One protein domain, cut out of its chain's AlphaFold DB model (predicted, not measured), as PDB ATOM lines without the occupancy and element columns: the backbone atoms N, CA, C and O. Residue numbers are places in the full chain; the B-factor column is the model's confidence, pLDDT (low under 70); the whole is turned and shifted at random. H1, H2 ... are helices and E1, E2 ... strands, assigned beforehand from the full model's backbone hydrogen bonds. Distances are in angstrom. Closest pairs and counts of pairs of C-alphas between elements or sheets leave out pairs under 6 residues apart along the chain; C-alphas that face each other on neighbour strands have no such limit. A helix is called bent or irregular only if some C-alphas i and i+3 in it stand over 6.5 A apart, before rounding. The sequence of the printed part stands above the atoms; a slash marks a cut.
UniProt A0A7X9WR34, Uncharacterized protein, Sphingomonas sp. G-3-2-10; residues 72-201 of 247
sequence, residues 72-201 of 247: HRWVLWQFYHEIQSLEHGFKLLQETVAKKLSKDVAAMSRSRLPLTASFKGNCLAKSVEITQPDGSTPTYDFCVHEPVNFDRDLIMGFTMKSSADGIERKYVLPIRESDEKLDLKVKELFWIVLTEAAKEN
ATOM      1  N   HIS A  72     209.616 141.409  76.255       94.94
ATOM      2  CA  HIS A  72     208.186 141.228  75.967       94.94
ATOM      3  C   HIS A  72     207.502 142.518  75.473       94.94
ATOM      4  O   HIS A  72     206.484 142.464  74.794       94.94
ATOM      5  N   ARG A  73     208.067 143.695  75.769       95.56
ATOM      6  CA  ARG A  73     207.576 144.987  75.263       95.56
ATOM      7  C   ARG A  73     207.795 145.149  73.758       95.56
ATOM      8  O   ARG A  73     207.019 145.831  73.095       95.56
ATOM      9  N   TRP A  74     208.826 144.508  73.211       95.94
ATOM     10  CA  TRP A  74     209.175 144.597  71.796       95.94
ATOM     11  C   TRP A  74     208.046 144.083  70.898       95.94
ATOM     12  O   TRP A  74     207.732 144.736  69.909       95.94
ATOM     13  N   VAL A  75     207.368 142.982  71.261       96.44
ATOM     14  CA  VAL A  75     206.304 142.419  70.404       96.44
ATOM     15  C   VAL A  75     205.132 143.383  70.223       96.44
ATOM     16  O   VAL A  75     204.511 143.393  69.167       96.44
ATOM     17  N   LEU A  76     204.849 144.235  71.214       96.69
ATOM     18  CA  LEU A  76     203.781 145.227  71.110       96.69
ATOM     19  C   LEU A  76     204.185 146.408  70.219       96.69
ATOM     20  O   LEU A  76     203.349 146.919  69.479       96.69
ATOM     21  N   TRP A  77     205.460 146.806  70.241       96.50
ATOM     22  CA  TRP A  77     206.002 147.766  69.276       96.50
ATOM     23  C   TRP A  77     205.988 147.211  67.856       96.50
ATOM     24  O   TRP A  77     205.522 147.889  66.944       96.50
ATOM     25  N   GLN A  78     206.424 145.962  67.673       96.12
ATOM     26  CA  GLN A  78     206.354 145.303  66.371       96.12
ATOM     27  C   GLN A  78     204.904 145.225  65.886       96.12
ATOM     28  O   GLN A  78     204.622 145.579  64.749       96.12
ATOM     29  N   PHE A  79     203.969 144.849  66.762       96.94
ATOM     30  CA  PHE A  79     202.538 144.846  66.462       96.94
ATOM     31  C   PHE A  79     202.048 146.227  66.001       96.94
ATOM     32  O   PHE A  79     201.381 146.326  64.974       96.94
ATOM     33  N   TYR A  80     202.415 147.298  66.713       96.56
ATOM     34  CA  TYR A  80     202.051 148.670  66.352       96.56
ATOM     35  C   TYR A  80     202.587 149.090  64.978       96.56
ATOM     36  O   TYR A  80     201.845 149.694  64.205       96.56
ATOM     37  N   HIS A  81     203.845 148.772  64.662       95.88
ATOM     38  CA  HIS A  81     204.435 149.089  63.360       95.88
ATOM     39  C   HIS A  81     203.808 148.270  62.227       95.88
ATOM     40  O   HIS A  81     203.501 148.825  61.171       95.88
ATOM     41  N   GLU A  82     203.549 146.983  62.459       95.12
ATOM     42  CA  GLU A  82     202.998 146.093  61.436       95.12
ATOM     43  C   GLU A  82     201.525 146.388  61.124       95.12
ATOM     44  O   GLU A  82     201.089 146.251  59.987       95.12
ATOM     45  N   ILE A  83     200.744 146.898  62.084       95.19
ATOM     46  CA  ILE A  83     199.380 147.373  61.791       95.19
ATOM     47  C   ILE A  83     199.375 148.454  60.695       95.19
ATOM     48  O   ILE A  83     198.412 148.545  59.932       95.19
ATOM     49  N   GLN A  84     200.423 149.279  60.623       93.81
ATOM     50  CA  GLN A  84     200.497 150.390  59.669       93.81
ATOM     51  C   GLN A  84     201.045 149.957  58.310       93.81
ATOM     52  O   GLN A  84     200.647 150.524  57.294       93.81
ATOM     53  N   SER A  85     201.970 148.994  58.298       93.00
ATOM     54  CA  SER A  85     202.616 148.495  57.079       93.00
ATOM     55  C   SER A  85     201.726 147.522  56.304       93.00
ATOM     56  O   SER A  85     201.774 147.510  55.075       93.00
ATOM     57  N   LEU A  86     200.923 146.716  57.007       93.75
ATOM     58  CA  LEU A  86     200.084 145.676  56.417       93.75
ATOM     59  C   LEU A  86     198.787 146.264  55.842       93.75
ATOM     60  O   LEU A  86     198.127 147.103  56.464       93.75
ATOM     61  N   GLU A  87     198.360 145.769  54.680       91.25
ATOM     62  CA  GLU A  87     197.152 146.235  53.983       91.25
ATOM     63  C   GLU A  87     195.918 146.108  54.894       91.25
ATOM     64  O   GLU A  87     195.148 147.061  55.087       91.25
ATOM     65  N   HIS A  88     195.823 144.952  55.553       92.00
ATOM     66  CA  HIS A  88     194.752 144.555  56.464       92.00
ATOM     67  C   HIS A  88     195.161 144.645  57.945       92.00
ATOM     68  O   HIS A  88     194.486 144.081  58.809       92.00
ATOM     69  N   GLY A  89     196.234 145.374  58.271       91.88
ATOM     70  CA  GLY A  89     196.813 145.407  59.619       91.88
ATOM     71  C   GLY A  89     195.824 145.792  60.726       91.88
ATOM     72  O   GLY A  89     195.839 145.224  61.812       91.88
ATOM     73  N   PHE A  90     194.865 146.676  60.449       93.44
ATOM     74  CA  PHE A  90     193.850 147.076  61.434       93.44
ATOM     75  C   PHE A  90     192.847 145.966  61.786       93.44
ATOM     76  O   PHE A  90     192.287 145.978  62.883       93.44
ATOM     77  N   LYS A  91     192.667 144.955  60.923       93.88
ATOM     78  CA  LYS A  91     191.868 143.762  61.247       93.88
ATOM     79  C   LYS A  91     192.476 142.983  62.419       93.88
ATOM     80  O   LYS A  91     191.741 142.371  63.194       93.88
ATOM     81  N   LEU A  92     193.795 143.078  62.614       96.00
ATOM     82  CA  LEU A  92     194.493 142.449  63.737       96.00
ATOM     83  C   LEU A  92     194.000 142.968  65.087       96.00
ATOM     84  O   LEU A  92     193.934 142.208  66.052       96.00
ATOM     85  N   LEU A  93     193.580 144.235  65.169       96.81
ATOM     86  CA  LEU A  93     193.020 144.800  66.399       96.81
ATOM     87  C   LEU A  93     191.751 144.057  66.820       96.81
ATOM     88  O   LEU A  93     191.596 143.743  67.999       96.81
ATOM     89  N   GLN A  94     190.883 143.692  65.875       95.44
ATOM     90  CA  GLN A  94     189.699 142.887  66.183       95.44
ATOM     91  C   GLN A  94     190.073 141.500  66.689       95.44
ATOM     92  O   GLN A  94     189.465 141.013  67.642       95.44
ATOM     93  N   GLU A  95     191.104 140.883  66.110       96.31
ATOM     94  CA  GLU A  95     191.584 139.585  66.571       96.31
ATOM     95  C   GLU A  95     192.112 139.657  68.011       96.31
ATOM     96  O   GLU A  95     191.801 138.783  68.823       96.31
ATOM     97  N   THR A  96     192.814 140.735  68.388       97.75
ATOM     98  CA  THR A  96     193.246 140.927  69.787       97.75
ATOM     99  C   THR A  96     192.071 141.063  70.759       97.75
ATOM    100  O   THR A  96     192.161 140.593  71.897       97.75
ATOM    101  N   VAL A  97     190.960 141.674  70.332       96.81
ATOM    102  CA  VAL A  97     189.726 141.770  71.128       96.81
ATOM    103  C   VAL A  97     189.055 140.400  71.230       96.81
ATOM    104  O   VAL A  97     188.731 139.960  72.333       96.81
ATOM    105  N   ALA A  98     188.910 139.685  70.110       96.12
ATOM    106  CA  ALA A  98     188.298 138.357  70.057       96.12
ATOM    107  C   ALA A  98     189.052 137.334  70.923       96.12
ATOM    108  O   ALA A  98     188.439 136.564  71.666       96.12
ATOM    109  N   LYS A  99     190.389 137.382  70.907       96.94
ATOM    110  CA  LYS A  99     191.268 136.544  71.737       96.94
ATOM    111  C   LYS A  99     191.416 137.033  73.184       96.94
ATOM    112  O   LYS A  99     192.184 136.452  73.947       96.94
ATOM    113  N   LYS A 100     190.682 138.079  73.592       96.81
ATOM    114  CA  LYS A 100     190.709 138.664  74.950       96.81
ATOM    115  C   LYS A 100     192.107 139.126  75.396       96.81
ATOM    116  O   LYS A 100     192.405 139.158  76.592       96.81
ATOM    117  N   LEU A 101     192.966 139.490  74.443       96.62
ATOM    118  CA  LEU A 101     194.260 140.121  74.717       96.62
ATOM    119  C   LEU A 101     194.056 141.596  75.080       96.62
ATOM    120  O   LEU A 101     194.672 142.104  76.020       96.62
ATOM    121  N   SER A 102     193.124 142.239  74.373       96.31
ATOM    122  CA  SER A 102     192.697 143.619  74.597       96.31
ATOM    123  C   SER A 102     191.563 143.698  75.622       96.31
ATOM    124  O   SER A 102     190.682 142.838  75.678       96.31
ATOM    125  N   LYS A 103     191.578 144.743  76.451       94.44
ATOM    126  CA  LYS A 103     190.588 145.008  77.502       94.44
ATOM    127  C   LYS A 103     189.783 146.249  77.159       94.44
ATOM    128  O   LYS A 103     190.360 147.279  76.820       94.44
ATOM    129  N   ASP A 104     188.466 146.147  77.285       94.25
ATOM    130  CA  ASP A 104     187.567 147.289  77.149       94.25
ATOM    131  C   ASP A 104     187.781 148.260  78.318       94.25
ATOM    132  O   ASP A 104     187.749 147.862  79.486       94.25
ATOM    133  N   VAL A 105     188.015 149.534  78.003       92.31
ATOM    134  CA  VAL A 105     188.212 150.598  78.991       92.31
ATOM    135  C   VAL A 105     186.972 150.804  79.850       92.31
ATOM    136  O   VAL A 105     187.115 151.025  81.052       92.31
ATOM    137  N   ALA A 106     185.772 150.670  79.283       90.00
ATOM    138  CA  ALA A 106     184.524 150.814  80.026       90.00
ATOM    139  C   ALA A 106     184.338 149.703  81.074       90.00
ATOM    140  O   ALA A 106     183.733 149.933  82.119       90.00
ATOM    141  N   ALA A 107     184.893 148.513  80.822       88.00
ATOM    142  CA  ALA A 107     184.832 147.377  81.740       88.00
ATOM    143  C   ALA A 107     185.929 147.399  82.824       88.00
ATOM    144  O   ALA A 107     185.888 146.602  83.763       88.00
ATOM    145  N   MET A 108     186.934 148.275  82.714       85.25
ATOM    146  CA  MET A 108     188.008 148.368  83.704       85.25
ATOM    147  C   MET A 108     187.560 149.152  84.948       85.25
ATOM    148  O   MET A 108     186.972 150.225  84.855       85.25
ATOM    149  N   SER A 109     187.879 148.640  86.144       76.31
ATOM    150  CA  SER A 109     187.593 149.334  87.406       76.31
ATOM    151  C   SER A 109     188.245 150.725  87.447       76.31
ATOM    152  O   SER A 109     189.406 150.887  87.062       76.31
ATOM    153  N   ARG A 110     187.515 151.717  87.983       66.62
ATOM    154  CA  ARG A 110     187.896 153.147  88.019       66.62
ATOM    155  C   ARG A 110     189.274 153.442  88.628       66.62
ATOM    156  O   ARG A 110     189.834 154.492  88.343       66.62
ATOM    157  N   SER A 111     189.858 152.532  89.410       59.31
ATOM    158  CA  SER A 111     191.206 152.685  89.981       59.31
ATOM    159  C   SER A 111     192.345 152.662  88.947       59.31
ATOM    160  O   SER A 111     193.494 152.903  89.299       59.31
ATOM    161  N   ARG A 112     192.053 152.411  87.663       63.72
ATOM    162  CA  ARG A 112     193.029 152.359  86.559       63.72
ATOM    163  C   ARG A 112     193.032 153.622  85.674       63.72
ATOM    164  O   ARG A 112     193.239 153.544  84.466       63.72
ATOM    165  N   LEU A 113     192.841 154.788  86.294       54.34
ATOM    166  CA  LEU A 113     192.844 156.129  85.681       54.34
ATOM    167  C   LEU A 113     194.028 156.492  84.750       54.34
ATOM    168  O   LEU A 113     193.778 157.251  83.816       54.34
ATOM    169  N   PRO A 114     195.271 155.979  84.900       62.81
ATOM    170  CA  PRO A 114     196.373 156.381  84.016       62.81
ATOM    171  C   PRO A 114     196.190 155.959  82.551       62.81
ATOM    172  O   PRO A 114     196.794 156.537  81.656       62.81
ATOM    173  N   LEU A 115     195.330 154.971  82.288       64.75
ATOM    174  CA  LEU A 115     195.117 154.414  80.951       64.75
ATOM    175  C   LEU A 115     194.400 155.363  79.986       64.75
ATOM    176  O   LEU A 115     194.568 155.235  78.777       64.75
ATOM    177  N   THR A 116     193.645 156.344  80.488       66.31
ATOM    178  CA  THR A 116     193.020 157.360  79.625       66.31
ATOM    179  C   THR A 116     194.041 158.347  79.060       66.31
ATOM    180  O   THR A 116     193.791 158.941  78.013       66.31
ATOM    181  N   ALA A 117     195.216 158.480  79.690       61.38
ATOM    182  CA  ALA A 117     196.305 159.299  79.164       61.38
ATOM    183  C   ALA A 117     196.892 158.721  77.866       61.38
ATOM    184  O   ALA A 117     197.321 159.493  77.016       61.38
ATOM    185  N   SER A 118     196.818 157.397  77.658       64.12
ATOM    186  CA  SER A 118     197.275 156.737  76.422       64.12
ATOM    187  C   SER A 118     196.484 157.147  75.175       64.12
ATOM    188  O   SER A 118     196.930 156.875  74.068       64.12
ATOM    189  N   PHE A 119     195.323 157.789  75.338       75.50
ATOM    190  CA  PHE A 119     194.495 158.281  74.232       75.50
ATOM    191  C   PHE A 119     194.715 159.776  73.943       75.50
ATOM    192  O   PHE A 119     194.017 160.357  73.113       75.50
ATOM    193  N   LYS A 120     195.646 160.436  74.644       71.31
ATOM    194  CA  LYS A 120     195.994 161.837  74.389       71.31
ATOM    195  C   LYS A 120     197.148 161.891  73.391       71.31
ATOM    196  O   LYS A 120     198.297 161.719  73.772       71.31
ATOM    197  N   GLY A 121     196.841 162.141  72.124       76.62
ATOM    198  CA  GLY A 121     197.854 162.334  71.089       76.62
ATOM    199  C   GLY A 121     197.311 162.114  69.685       76.62
ATOM    200  O   GLY A 121     196.145 161.756  69.510       76.62
ATOM    201  N   ASN A 122     198.180 162.314  68.696       82.81
ATOM    202  CA  ASN A 122     197.898 161.930  67.318       82.81
ATOM    203  C   ASN A 122     197.654 160.420  67.277       82.81
ATOM    204  O   ASN A 122     198.430 159.651  67.844       82.81
ATOM    205  N   CYS A 123     196.570 160.001  66.631       91.12
ATOM    206  CA  CYS A 123     196.322 158.594  66.373       91.12
ATOM    207  C   CYS A 123     196.424 158.300  64.886       91.12
ATOM    208  O   CYS A 123     196.140 159.146  64.037       91.12
ATOM    209  N   LEU A 124     196.807 157.068  64.586       91.00
ATOM    210  CA  LEU A 124     196.733 156.518  63.251       91.00
ATOM    211  C   LEU A 124     195.278 156.117  62.990       91.00
ATOM    212  O   LEU A 124     194.798 155.121  63.542       91.00
ATOM    213  N   ALA A 125     194.575 156.922  62.194       92.00
ATOM    214  CA  ALA A 125     193.184 156.680  61.840       92.00
ATOM    215  C   ALA A 125     193.068 155.952  60.492       92.00
ATOM    216  O   ALA A 125     193.689 156.363  59.512       92.00
ATOM    217  N   LYS A 126     192.262 154.887  60.431       93.62
ATOM    218  CA  LYS A 126     191.940 154.176  59.183       93.62
ATOM    219  C   LYS A 126     190.554 153.550  59.280       93.62
ATOM    220  O   LYS A 126     190.233 152.912  60.282       93.62
ATOM    221  N   SER A 127     189.769 153.697  58.220       91.81
ATOM    222  CA  SER A 127     188.504 152.984  58.049       91.81
ATOM    223  C   SER A 127     188.759 151.686  57.290       91.81
ATOM    224  O   SER A 127     189.439 151.695  56.262       91.81
ATOM    225  N   VAL A 128     188.255 150.565  57.799       91.50
ATOM    226  CA  VAL A 128     188.438 149.242  57.186       91.50
ATOM    227  C   VAL A 128     187.108 148.514  57.111       91.50
ATOM    228  O   VAL A 128     186.397 148.391  58.106       91.50
ATOM    229  N   GLU A 129     186.787 148.010  55.928       91.81
ATOM    230  CA  GLU A 129     185.644 147.127  55.711       91.81
ATOM    231  C   GLU A 129     186.014 145.700  56.091       91.81
ATOM    232  O   GLU A 129     187.056 145.177  55.688       91.81
ATOM    233  N   ILE A 130     185.173 145.063  56.901       89.12
ATOM    234  CA  ILE A 130     185.446 143.717  57.397       89.12
ATOM    235  C   ILE A 130     184.247 142.838  57.104       89.12
ATOM    236  O   ILE A 130     183.183 143.010  57.689       89.12
ATOM    237  N   THR A 131     184.440 141.867  56.212       90.81
ATOM    238  CA  THR A 131     183.443 140.834  55.931       90.81
ATOM    239  C   THR A 131     183.322 139.892  57.124       90.81
ATOM    240  O   THR A 131     184.268 139.179  57.475       90.81
ATOM    241  N   GLN A 132     182.155 139.909  57.749       87.94
ATOM    242  CA  GLN A 132     181.765 139.026  58.836       87.94
ATOM    243  C   GLN A 132     181.307 137.657  58.290       87.94
ATOM    244  O   GLN A 132     180.981 137.535  57.105       87.94
ATOM    245  N   PRO A 133     181.258 136.603  59.132       87.25
ATOM    246  CA  PRO A 133     180.810 135.268  58.714       87.25
ATOM    247  C   PRO A 133     179.368 135.214  58.195       87.25
ATOM    248  O   PRO A 133     179.025 134.306  57.445       87.25
ATOM    249  N   ASP A 134     178.530 136.172  58.592       91.88
ATOM    250  CA  ASP A 134     177.150 136.323  58.120       91.88
ATOM    251  C   ASP A 134     177.051 136.998  56.736       91.88
ATOM    252  O   ASP A 134     175.952 137.196  56.221       91.88
ATOM    253  N   GLY A 135     178.189 137.343  56.125       92.81
ATOM    254  CA  GLY A 135     178.272 138.034  54.841       92.81
ATOM    255  C   GLY A 135     178.102 139.551  54.932       92.81
ATOM    256  O   GLY A 135     178.263 140.227  53.917       92.81
ATOM    257  N   SER A 136     177.817 140.109  56.113       91.94
ATOM    258  CA  SER A 136     177.783 141.559  56.301       91.94
ATOM    259  C   SER A 136     179.193 142.147  56.200       91.94
ATOM    260  O   SER A 136     180.178 141.523  56.592       91.94
ATOM    261  N   THR A 137     179.309 143.361  55.661       93.50
ATOM    262  CA  THR A 137     180.590 144.071  55.507       93.50
ATOM    263  C   THR A 137     180.567 145.411  56.241       93.50
ATOM    264  O   THR A 137     180.621 146.460  55.596       93.50
ATOM    265  N   PRO A 138     180.436 145.428  57.583       94.00
ATOM    266  CA  PRO A 138     180.517 146.674  58.331       94.00
ATOM    267  C   PRO A 138     181.884 147.344  58.148       94.00
ATOM    268  O   PRO A 138     182.938 146.706  58.236       94.00
ATOM    269  N   THR A 139     181.856 148.656  57.935       95.00
ATOM    270  CA  THR A 139     183.038 149.517  58.005       95.00
ATOM    271  C   THR A 139     183.350 149.822  59.467       95.00
ATOM    272  O   THR A 139     182.453 150.155  60.243       95.00
ATOM    273  N   TYR A 140     184.616 149.714  59.851       94.31
ATOM    274  CA  TYR A 140     185.107 150.081  61.173       94.31
ATOM    275  C   TYR A 140     186.091 151.232  61.059       94.31
ATOM    276  O   TYR A 140     187.087 151.118  60.346       94.31
ATOM    277  N   ASP A 141     185.849 152.294  61.816       96.06
ATOM    278  CA  ASP A 141     186.804 153.376  61.993       96.06
ATOM    279  C   ASP A 141     187.700 153.044  63.182       96.06
ATOM    280  O   ASP A 141     187.243 152.920  64.325       96.06
ATOM    281  N   PHE A 142     188.988 152.889  62.906       96.25
ATOM    282  CA  PHE A 142     190.002 152.667  63.922       96.25
ATOM    283  C   PHE A 142     190.812 153.933  64.159       96.25
ATOM    284  O   PHE A 142     191.074 154.694  63.232       96.25
ATOM    285  N   CYS A 143     191.255 154.120  65.398       95.81
ATOM    286  CA  CYS A 143     192.198 155.159  65.803       95.81
ATOM    287  C   CYS A 143     193.172 154.525  66.800       95.81
ATOM    288  O   CYS A 143     192.785 154.170  67.913       95.81
ATOM    289  N   VAL A 144     194.413 154.290  66.366       95.88
ATOM    290  CA  VAL A 144     195.446 153.582  67.145       95.88
ATOM    291  C   VAL A 144     196.460 154.581  67.675       95.88
ATOM    292  O   VAL A 144     196.987 155.393  66.915       95.88
ATOM    293  N   HIS A 145     196.745 154.513  68.969       94.94
ATOM    294  CA  HIS A 145     197.755 155.340  69.613       94.94
ATOM    295  C   HIS A 145     199.071 154.576  69.747       94.94
ATOM    296  O   HIS A 145     199.089 153.349  69.862       94.94
ATOM    297  N   GLU A 146     200.170 155.320  69.738       94.62
ATOM    298  CA  GLU A 146     201.506 154.779  69.961       94.62
ATOM    299  C   GLU A 146     201.607 154.086  71.338       94.62
ATOM    300  O   GLU A 146     201.002 154.565  72.308       94.62
ATOM    301  N   PRO A 147     202.333 152.956  71.457       94.62
ATOM    302  CA  PRO A 147     202.540 152.297  72.739       94.62
ATOM    303  C   PRO A 147     203.243 153.211  73.752       94.62
ATOM    304  O   PRO A 147     204.311 153.758  73.490       94.62
ATOM    305  N   VAL A 148     202.680 153.328  74.955       92.81
ATOM    306  CA  VAL A 148     203.231 154.147  76.044       92.81
ATOM    307  C   VAL A 148     203.752 153.250  77.164       92.81
ATOM    308  O   VAL A 148     203.074 152.316  77.604       92.81
ATOM    309  N   ASN A 149     204.966 153.538  77.640       91.94
ATOM    310  CA  ASN A 149     205.521 152.890  78.827       91.94
ATOM    311  C   ASN A 149     204.790 153.390  80.077       91.94
ATOM    312  O   ASN A 149     204.714 154.593  80.326       91.94
ATOM    313  N   PHE A 150     204.296 152.460  80.887       88.50
ATOM    314  CA  PHE A 150     203.704 152.741  82.185       88.50
ATOM    315  C   PHE A 150     204.441 151.927  83.248       88.50
ATOM    316  O   PHE A 150     204.114 150.767  83.496       88.50
ATOM    317  N   ASP A 151     205.465 152.542  83.843       89.19
ATOM    318  CA  ASP A 151     206.424 151.870  84.728       89.19
ATOM    319  C   ASP A 151     207.097 150.668  84.028       89.19
ATOM    320  O   ASP A 151     207.849 150.849  83.061       89.19
ATOM    321  N   ARG A 152     206.813 149.437  84.478       90.19
ATOM    322  CA  ARG A 152     207.330 148.202  83.875       90.19
ATOM    323  C   ARG A 152     206.446 147.625  82.771       90.19
ATOM    324  O   ARG A 152     206.844 146.683  82.086       90.19
ATOM    325  N   ASP A 153     205.269 148.198  82.575       91.88
ATOM    326  CA  ASP A 153     204.301 147.732  81.596       91.88
ATOM    327  C   ASP A 153     204.406 148.554  80.304       91.88
ATOM    328  O   ASP A 153     204.780 149.729  80.314       91.88
ATOM    329  N   LEU A 154     204.025 147.949  79.179       94.31
ATOM    330  CA  LEU A 154     203.816 148.659  77.917       94.31
ATOM    331  C   LEU A 154     202.354 148.528  77.508       94.31
ATOM    332  O   LEU A 154     201.761 147.449  77.583       94.31
ATOM    333  N   ILE A 155     201.757 149.644  77.111       94.12
ATOM    334  CA  ILE A 155     200.322 149.737  76.892       94.12
ATOM    335  C   ILE A 155     200.063 150.399  75.547       94.12
ATOM    336  O   ILE A 155     200.569 151.485  75.294       94.12
ATOM    337  N   MET A 156     199.234 149.776  74.712       95.31
ATOM    338  CA  MET A 156     198.774 150.365  73.455       95.31
ATOM    339  C   MET A 156     197.262 150.591  73.509       95.31
ATOM    340  O   MET A 156     196.493 149.647  73.706       95.31
ATOM    341  N   GLY A 157     196.834 151.844  73.369       95.25
ATOM    342  CA  GLY A 157     195.423 152.222  73.306       95.25
ATOM    343  C   GLY A 157     194.918 152.270  71.867       95.25
ATOM    344  O   GLY A 157     195.624 152.727  70.971       95.25
ATOM    345  N   PHE A 158     193.684 151.833  71.635       96.19
ATOM    346  CA  PHE A 158     193.014 152.042  70.355       96.19
ATOM    347  C   PHE A 158     191.505 152.177  70.520       96.19
ATOM    348  O   PHE A 158     190.895 151.629  71.440       96.19
ATOM    349  N   THR A 159     190.906 152.908  69.598       96.06
ATOM    350  CA  THR A 159     189.465 153.095  69.493       96.06
ATOM    351  C   THR A 159     188.957 152.349  68.268       96.06
ATOM    352  O   THR A 159     189.618 152.338  67.230       96.06
ATOM    353  N   MET A 160     187.786 151.730  68.393       96.25
ATOM    354  CA  MET A 160     187.075 151.072  67.305       96.25
ATOM    355  C   MET A 160     185.623 151.546  67.307       96.25
ATOM    356  O   MET A 160     184.918 151.372  68.302       96.25
ATOM    357  N   LYS A 161     185.178 152.127  66.196       96.81
ATOM    358  CA  LYS A 161     183.788 152.531  65.977       96.81
ATOM    359  C   LYS A 161     183.228 151.747  64.799       96.81
ATOM    360  O   LYS A 161     183.781 151.805  63.709       96.81
ATOM    361  N   SER A 162     182.163 150.986  65.022       95.44
ATOM    362  CA  SER A 162     181.502 150.235  63.950       95.44
ATOM    363  C   SER A 162     180.460 151.113  63.265       95.44
ATOM    364  O   SER A 162     179.688 151.804  63.926       95.44
ATOM    365  N   SER A 163     180.405 151.075  61.935       94.62
ATOM    366  CA  SER A 163     179.372 151.773  61.165       94.62
ATOM    367  C   SER A 163     177.983 151.154  61.352       94.62
ATOM    368  O   SER A 163     176.992 151.816  61.055       94.62
ATOM    369  N   ALA A 164     177.893 149.904  61.821       93.50
ATOM    370  CA  ALA A 164     176.616 149.214  61.999       93.50
ATOM    371  C   ALA A 164     175.868 149.660  63.266       93.50
ATOM    372  O   ALA A 164     174.651 149.804  63.235       93.50
ATOM    373  N   ASP A 165     176.582 149.876  64.378       95.31
ATOM    374  CA  ASP A 165     175.991 150.309  65.653       95.31
ATOM    375  C   ASP A 165     176.290 151.784  65.983       95.31
ATOM    376  O   ASP A 165     175.621 152.379  66.827       95.31
ATOM    377  N   GLY A 166     177.280 152.393  65.322       94.88
ATOM    378  CA  GLY A 166     177.754 153.746  65.602       94.88
ATOM    379  C   GLY A 166     178.465 153.887  66.952       94.88
ATOM    380  O   GLY A 166     178.826 155.008  67.325       94.88
ATOM    381  N   ILE A 167     178.669 152.791  67.689       95.69
ATOM    382  CA  ILE A 167     179.187 152.811  69.057       95.69
ATOM    383  C   ILE A 167     180.711 152.835  69.010       95.69
ATOM    384  O   ILE A 167     181.366 151.916  68.519       95.69
ATOM    385  N   GLU A 168     181.285 153.889  69.581       95.88
ATOM    386  CA  GLU A 168     182.721 153.994  69.803       95.88
ATOM    387  C   GLU A 168     183.116 153.193  71.050       95.88
ATOM    388  O   GLU A 168     182.643 153.459  72.157       95.88
ATOM    389  N   ARG A 169     184.017 152.221  70.885       95.75
ATOM    390  CA  ARG A 169     184.589 151.443  71.988       95.75
ATOM    391  C   ARG A 169     186.081 151.693  72.094       95.75
ATOM    392  O   ARG A 169     186.793 151.726  71.090       95.75
ATOM    393  N   LYS A 170     186.555 151.837  73.329       95.31
ATOM    394  CA  LYS A 170     187.963 152.086  73.639       95.31
ATOM    395  C   LYS A 170     188.567 150.833  74.232       95.31
ATOM    396  O   LYS A 170     188.070 150.303  75.223       95.31
ATOM    397  N   TYR A 171     189.658 150.391  73.636       95.56
ATOM    398  CA  TYR A 171     190.375 149.197  74.026       95.56
ATOM    399  C   TYR A 171     191.808 149.529  74.385       95.56
ATOM    400  O   TYR A 171     192.409 150.492  73.909       95.56
ATOM    401  N   VAL A 172     192.356 148.692  75.248       94.81
ATOM    402  CA  VAL A 172     193.747 148.753  75.658       94.81
ATOM    403  C   VAL A 172     194.335 147.365  75.505       94.81
ATOM    404  O   VAL A 172     193.777 146.403  76.034       94.81
ATOM    405  N   LEU A 173     195.490 147.279  74.859       96.06
ATOM    406  CA  LEU A 173     196.325 146.090  74.795       96.06
ATOM    407  C   LEU A 173     197.529 146.255  75.743       96.06
ATOM    408  O   LEU A 173     198.507 146.910  75.382       96.06
ATOM    409  N   PRO A 174     197.456 145.729  76.983       95.19
ATOM    410  CA  PRO A 174     198.554 145.812  77.935       95.19
ATOM    411  C   PRO A 174     199.452 144.571  77.880       95.19
ATOM    412  O   PRO A 174     198.971 143.438  77.982       95.19
ATOM    413  N   ILE A 175     200.762 144.797  77.852       96.31
ATOM    414  CA  ILE A 175     201.793 143.799  78.140       96.31
ATOM    415  C   ILE A 175     202.398 144.143  79.500       96.31
ATOM    416  O   ILE A 175     202.965 145.222  79.671       96.31
ATOM    417  N   ARG A 176     202.229 143.241  80.473       95.19
ATOM    418  CA  ARG A 176     202.677 143.442  81.856       95.19
ATOM    419  C   ARG A 176     203.652 142.365  82.270       95.19
ATOM    420  O   ARG A 176     203.347 141.189  82.096       95.19
ATOM    421  N   GLU A 177     204.757 142.756  82.891       94.38
ATOM    422  CA  GLU A 177     205.754 141.804  83.402       94.38
ATOM    423  C   GLU A 177     205.180 140.909  84.512       94.38
ATOM    424  O   GLU A 177     205.601 139.772  84.676       94.38
ATOM    425  N   SER A 178     204.176 141.398  85.247       95.12
ATOM    426  CA  SER A 178     203.525 140.657  86.332       95.12
ATOM    427  C   SER A 178     202.368 139.752  85.876       95.12
ATOM    428  O   SER A 178     201.618 139.267  86.722       95.12
ATOM    429  N   ASP A 179     202.107 139.621  84.571       95.50
ATOM    430  CA  ASP A 179     201.019 138.775  84.070       95.50
ATOM    431  C   ASP A 179     201.453 137.304  84.070       95.50
ATOM    432  O   ASP A 179     202.394 136.935  83.376       95.50
ATOM    433  N   GLU A 180     200.742 136.443  84.801       97.12
ATOM    434  CA  GLU A 180     201.017 134.997  84.845       97.12
ATOM    435  C   GLU A 180     200.969 134.352  83.447       97.12
ATOM    436  O   GLU A 180     201.619 133.344  83.190       97.12
ATOM    437  N   LYS A 181     200.215 134.950  82.513       97.12
ATOM    438  CA  LYS A 181     200.070 134.467  81.133       97.12
ATOM    439  C   LYS A 181     200.854 135.308  80.126       97.12
ATOM    440  O   LYS A 181     200.476 135.348  78.953       97.12
ATOM    441  N   LEU A 182     201.912 135.996  80.561       96.81
ATOM    442  CA  LEU A 182     202.716 136.873  79.707       96.81
ATOM    443  C   LEU A 182     203.252 136.151  78.468       96.81
ATOM    444  O   LEU A 182     203.022 136.618  77.353       96.81
ATOM    445  N   ASP A 183     203.884 134.992  78.642       97.12
ATOM    446  CA  ASP A 183     204.485 134.243  77.531       97.12
ATOM    447  C   ASP A 183     203.443 133.817  76.498       97.12
ATOM    448  O   ASP A 183     203.646 133.959  75.291       97.12
ATOM    449  N   LEU A 184     202.273 133.370  76.968       97.38
ATOM    450  CA  LEU A 184     201.165 133.007  76.093       97.38
ATOM    451  C   LEU A 184     200.646 134.224  75.320       97.38
ATOM    452  O   LEU A 184     200.389 134.120  74.125       97.38
ATOM    453  N   LYS A 185     200.520 135.386  75.970       97.38
ATOM    454  CA  LYS A 185     200.093 136.624  75.303       97.38
ATOM    455  C   LYS A 185     201.086 137.087  74.249       97.38
ATOM    456  O   LYS A 185     200.663 137.479  73.167       97.38
ATOM    457  N   VAL A 186     202.381 137.044  74.556       97.62
ATOM    458  CA  VAL A 186     203.448 137.411  73.616       97.62
ATOM    459  C   VAL A 186     203.431 136.477  72.412       97.62
ATOM    460  O   VAL A 186     203.461 136.945  71.277       97.62
ATOM    461  N   LYS A 187     203.297 135.170  72.655       97.69
ATOM    462  CA  LYS A 187     203.171 134.160  71.606       97.69
ATOM    463  C   LYS A 187     201.944 134.388  70.729       97.69
ATOM    464  O   LYS A 187     202.070 134.396  69.510       97.69
ATOM    465  N   GLU A 188     200.772 134.600  71.323       98.06
ATOM    466  CA  GLU A 188     199.549 134.884  70.567       98.06
ATOM    467  C   GLU A 188     199.675 136.167  69.747       98.06
ATOM    468  O   GLU A 188     199.347 136.158  68.564       98.06
ATOM    469  N   LEU A 189     200.196 137.250  70.332       97.38
ATOM    470  CA  LEU A 189     200.372 138.515  69.622       97.38
ATOM    471  C   LEU A 189     201.326 138.365  68.433       97.38
ATOM    472  O   LEU A 189     201.024 138.842  67.344       97.38
ATOM    473  N   PHE A 190     202.429 137.637  68.622       97.38
ATOM    474  CA  PHE A 190     203.359 137.304  67.548       97.38
ATOM    475  C   PHE A 190     202.667 136.529  66.416       97.38
ATOM    476  O   PHE A 190     202.797 136.900  65.251       97.38
ATOM    477  N   TRP A 191     201.881 135.496  66.739       97.62
ATOM    478  CA  TRP A 191     201.169 134.706  65.728       97.62
ATOM    479  C   TRP A 191     200.094 135.494  64.987       97.62
ATOM    480  O   TRP A 191     199.917 135.274  63.791       97.62
ATOM    481  N   ILE A 192     199.404 136.427  65.649       97.31
ATOM    482  CA  ILE A 192     198.448 137.322  64.983       97.31
ATOM    483  C   ILE A 192     199.161 138.093  63.864       97.31
ATOM    484  O   ILE A 192     198.737 138.032  62.712       97.31
ATOM    485  N   VAL A 193     200.294 138.738  64.163       96.44
ATOM    486  CA  VAL A 193     201.059 139.478  63.144       96.44
ATOM    487  C   VAL A 193     201.597 138.547  62.071       96.44
ATOM    488  O   VAL A 193     201.437 138.819  60.885       96.44
ATOM    489  N   LEU A 194     202.218 137.434  62.470       96.00
ATOM    490  CA  LEU A 194     202.887 136.536  61.535       96.00
ATOM    491  C   LEU A 194     201.901 135.917  60.538       96.00
ATOM    492  O   LEU A 194     202.197 135.816  59.348       96.00
ATOM    493  N   THR A 195     200.720 135.510  61.010       95.81
ATOM    494  CA  THR A 195     199.690 134.916  60.148       95.81
ATOM    495  C   THR A 195     199.104 135.919  59.165       95.81
ATOM    496  O   THR A 195     198.774 135.522  58.048       95.81
ATOM    497  N   GLU A 196     199.009 137.199  59.527       95.44
ATOM    498  CA  GLU A 196     198.559 138.242  58.605       95.44
ATOM    499  C   GLU A 196     199.653 138.658  57.626       95.44
ATOM    500  O   GLU A 196     199.418 138.684  56.420       95.44
ATOM    501  N   ALA A 197     200.886 138.831  58.104       95.31
ATOM    502  CA  ALA A 197     202.051 139.051  57.255       95.31
ATOM    503  C   ALA A 197     202.234 137.915  56.230       95.31
ATOM    504  O   ALA A 197     202.629 138.151  55.092       95.31
ATOM    505  N   ALA A 198     201.889 136.670  56.577       93.50
ATOM    506  CA  ALA A 198     201.952 135.537  55.649       93.50
ATOM    507  C   ALA A 198     200.878 135.573  54.545       93.50
ATOM    508  O   ALA A 198     200.982 134.835  53.554       93.50
ATOM    509  N   LYS A 199     199.828 136.390  54.706       94.00
ATOM    510  CA  LYS A 199     198.779 136.613  53.700       94.00
ATOM    511  C   LYS A 199     199.103 137.750  52.738       94.00
ATOM    512  O   LYS A 199     198.498 137.778  51.666       94.00
ATOM    513  N   GLU A 200     200.062 138.606  53.082       92.19
ATOM    514  CA  GLU A 200     200.518 139.696  52.225       92.19
ATOM    515  C   GLU A 200     201.016 139.205  50.863       92.19
ATOM    516  O   GLU A 200     201.516 138.086  50.703       92.19
ATOM    517  N   ASN A 201     200.901 140.082  49.864       93.06
ATOM    518  CA  ASN A 201     201.368 139.840  48.499       93.06
ATOM    519  C   ASN A 201     200.839 138.525  47.873       93.06
ATOM    520  O   ASN A 201     201.635 137.690  47.412       93.06
TER     521      ASN A 201
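Overview. This is residues 72 to 201 of the 247 residues of an uncharacterized protein of Sphingomonas sp. G-3-2-10 (UniProt A0A7X9WR34). A twisted sheet of five strands has H1 and H2 over one face and the irregular helix H3 crossing the other, while H4 packs on H1 and H2 and only grazes the sheet. E4, the longest strand, runs through the core and pairs with E2, E3 and E5; E1 extends the sheet beyond E2. The printed part has 130 residues, with four named helices and five named strands: along the chain H1, H2 and H3 come first, then the strands E1 to E5, then H4; the class is mixed, helices and strands, and the neighbour pairs of the branched sheet, E1 and E2, E2 and E4, E3 and E4, E4 and E5, are antiparallel. The whole is compact and rounded, with a radius of gyration of the C-alphas of 14.4 A and spans of 41 by 32 by 27 A.

Along the chain. Start in the sheet at C-alpha 153, (204.301, 147.732, 81.596), where E4, residues 153 to 162, begins its 28.9 A run. E5, residues 168 to 175, covers 23.2 A. Look earlier for E1, residues 124 to 129, 16.4 A; E2, residues 139 to 144, 15.9 A; and E3, residues 148 to 150, 6.3 A. Find C-alpha 72 at (208.186, 141.228, 75.967); from there H1, residues 72 to 85, runs 21.0 A. H2 holds residues 91 to 98, 10.9 A, and H3 residues 110 to 119, 16.1 A; H3 is irregular, with C-alphas 111 and 114 8.7 A apart. H4, residues 182 to 197, runs 22.6 A to C-alpha 197 at (202.051, 139.051, 57.255).

Arrangement. Beside E4, E2 and E3 lie on one side and E5 on the other. E3, E4 and E5 form a meander, each strand the antiparallel neighbour of the one before. Look for N 158 and O 171 at 2.9 A between E4 and E5, N 148 and O 155 at 2.8 A between E3 and E4, and N 141 and O 161 at 2.8 A between E2 and E4. In the hairpin of E1 and E2, N 126 and O 142 are 3.0 A apart. H1 is on the sheet at a height of 9.0 A, along the strands, with H2 on the same face. H3 is on the opposite face at a height of 8.5 A, across the strands, at 75 degrees to E4 on the local plane; their closest C-alphas, Ser 118 and Gly 157, are 5.8 A apart. H4 touches H1, closest at the C-alphas of Phe 79 and Val 193, 6.5 A, at a shallow tilt of 20 degrees, the same way. With residues 189 to 196 alone H4 touches H2, closest at the C-alphas of Leu 92 and Ile 192, 6.6 A. Every O i to N i+4 pair is within hydrogen-bond range in H2 and H4, against 8 of 10 in H1 and 0 of 6 in H3, where 5 of 7 O i to N i+3 pairs are.

Size, cuts and confidence. The two C-alphas farthest apart, those of Ser 111 and Asn 201, are 44.6 A apart. The printed part has no cut, and its one long link is that from H2 to H3. Within that link, residues 103 to 104 pair antiparallel with residues 171 to 172 of E5. The mean pLDDT of the printed part is 91.6; look for values under 70 at residues 110 to 118.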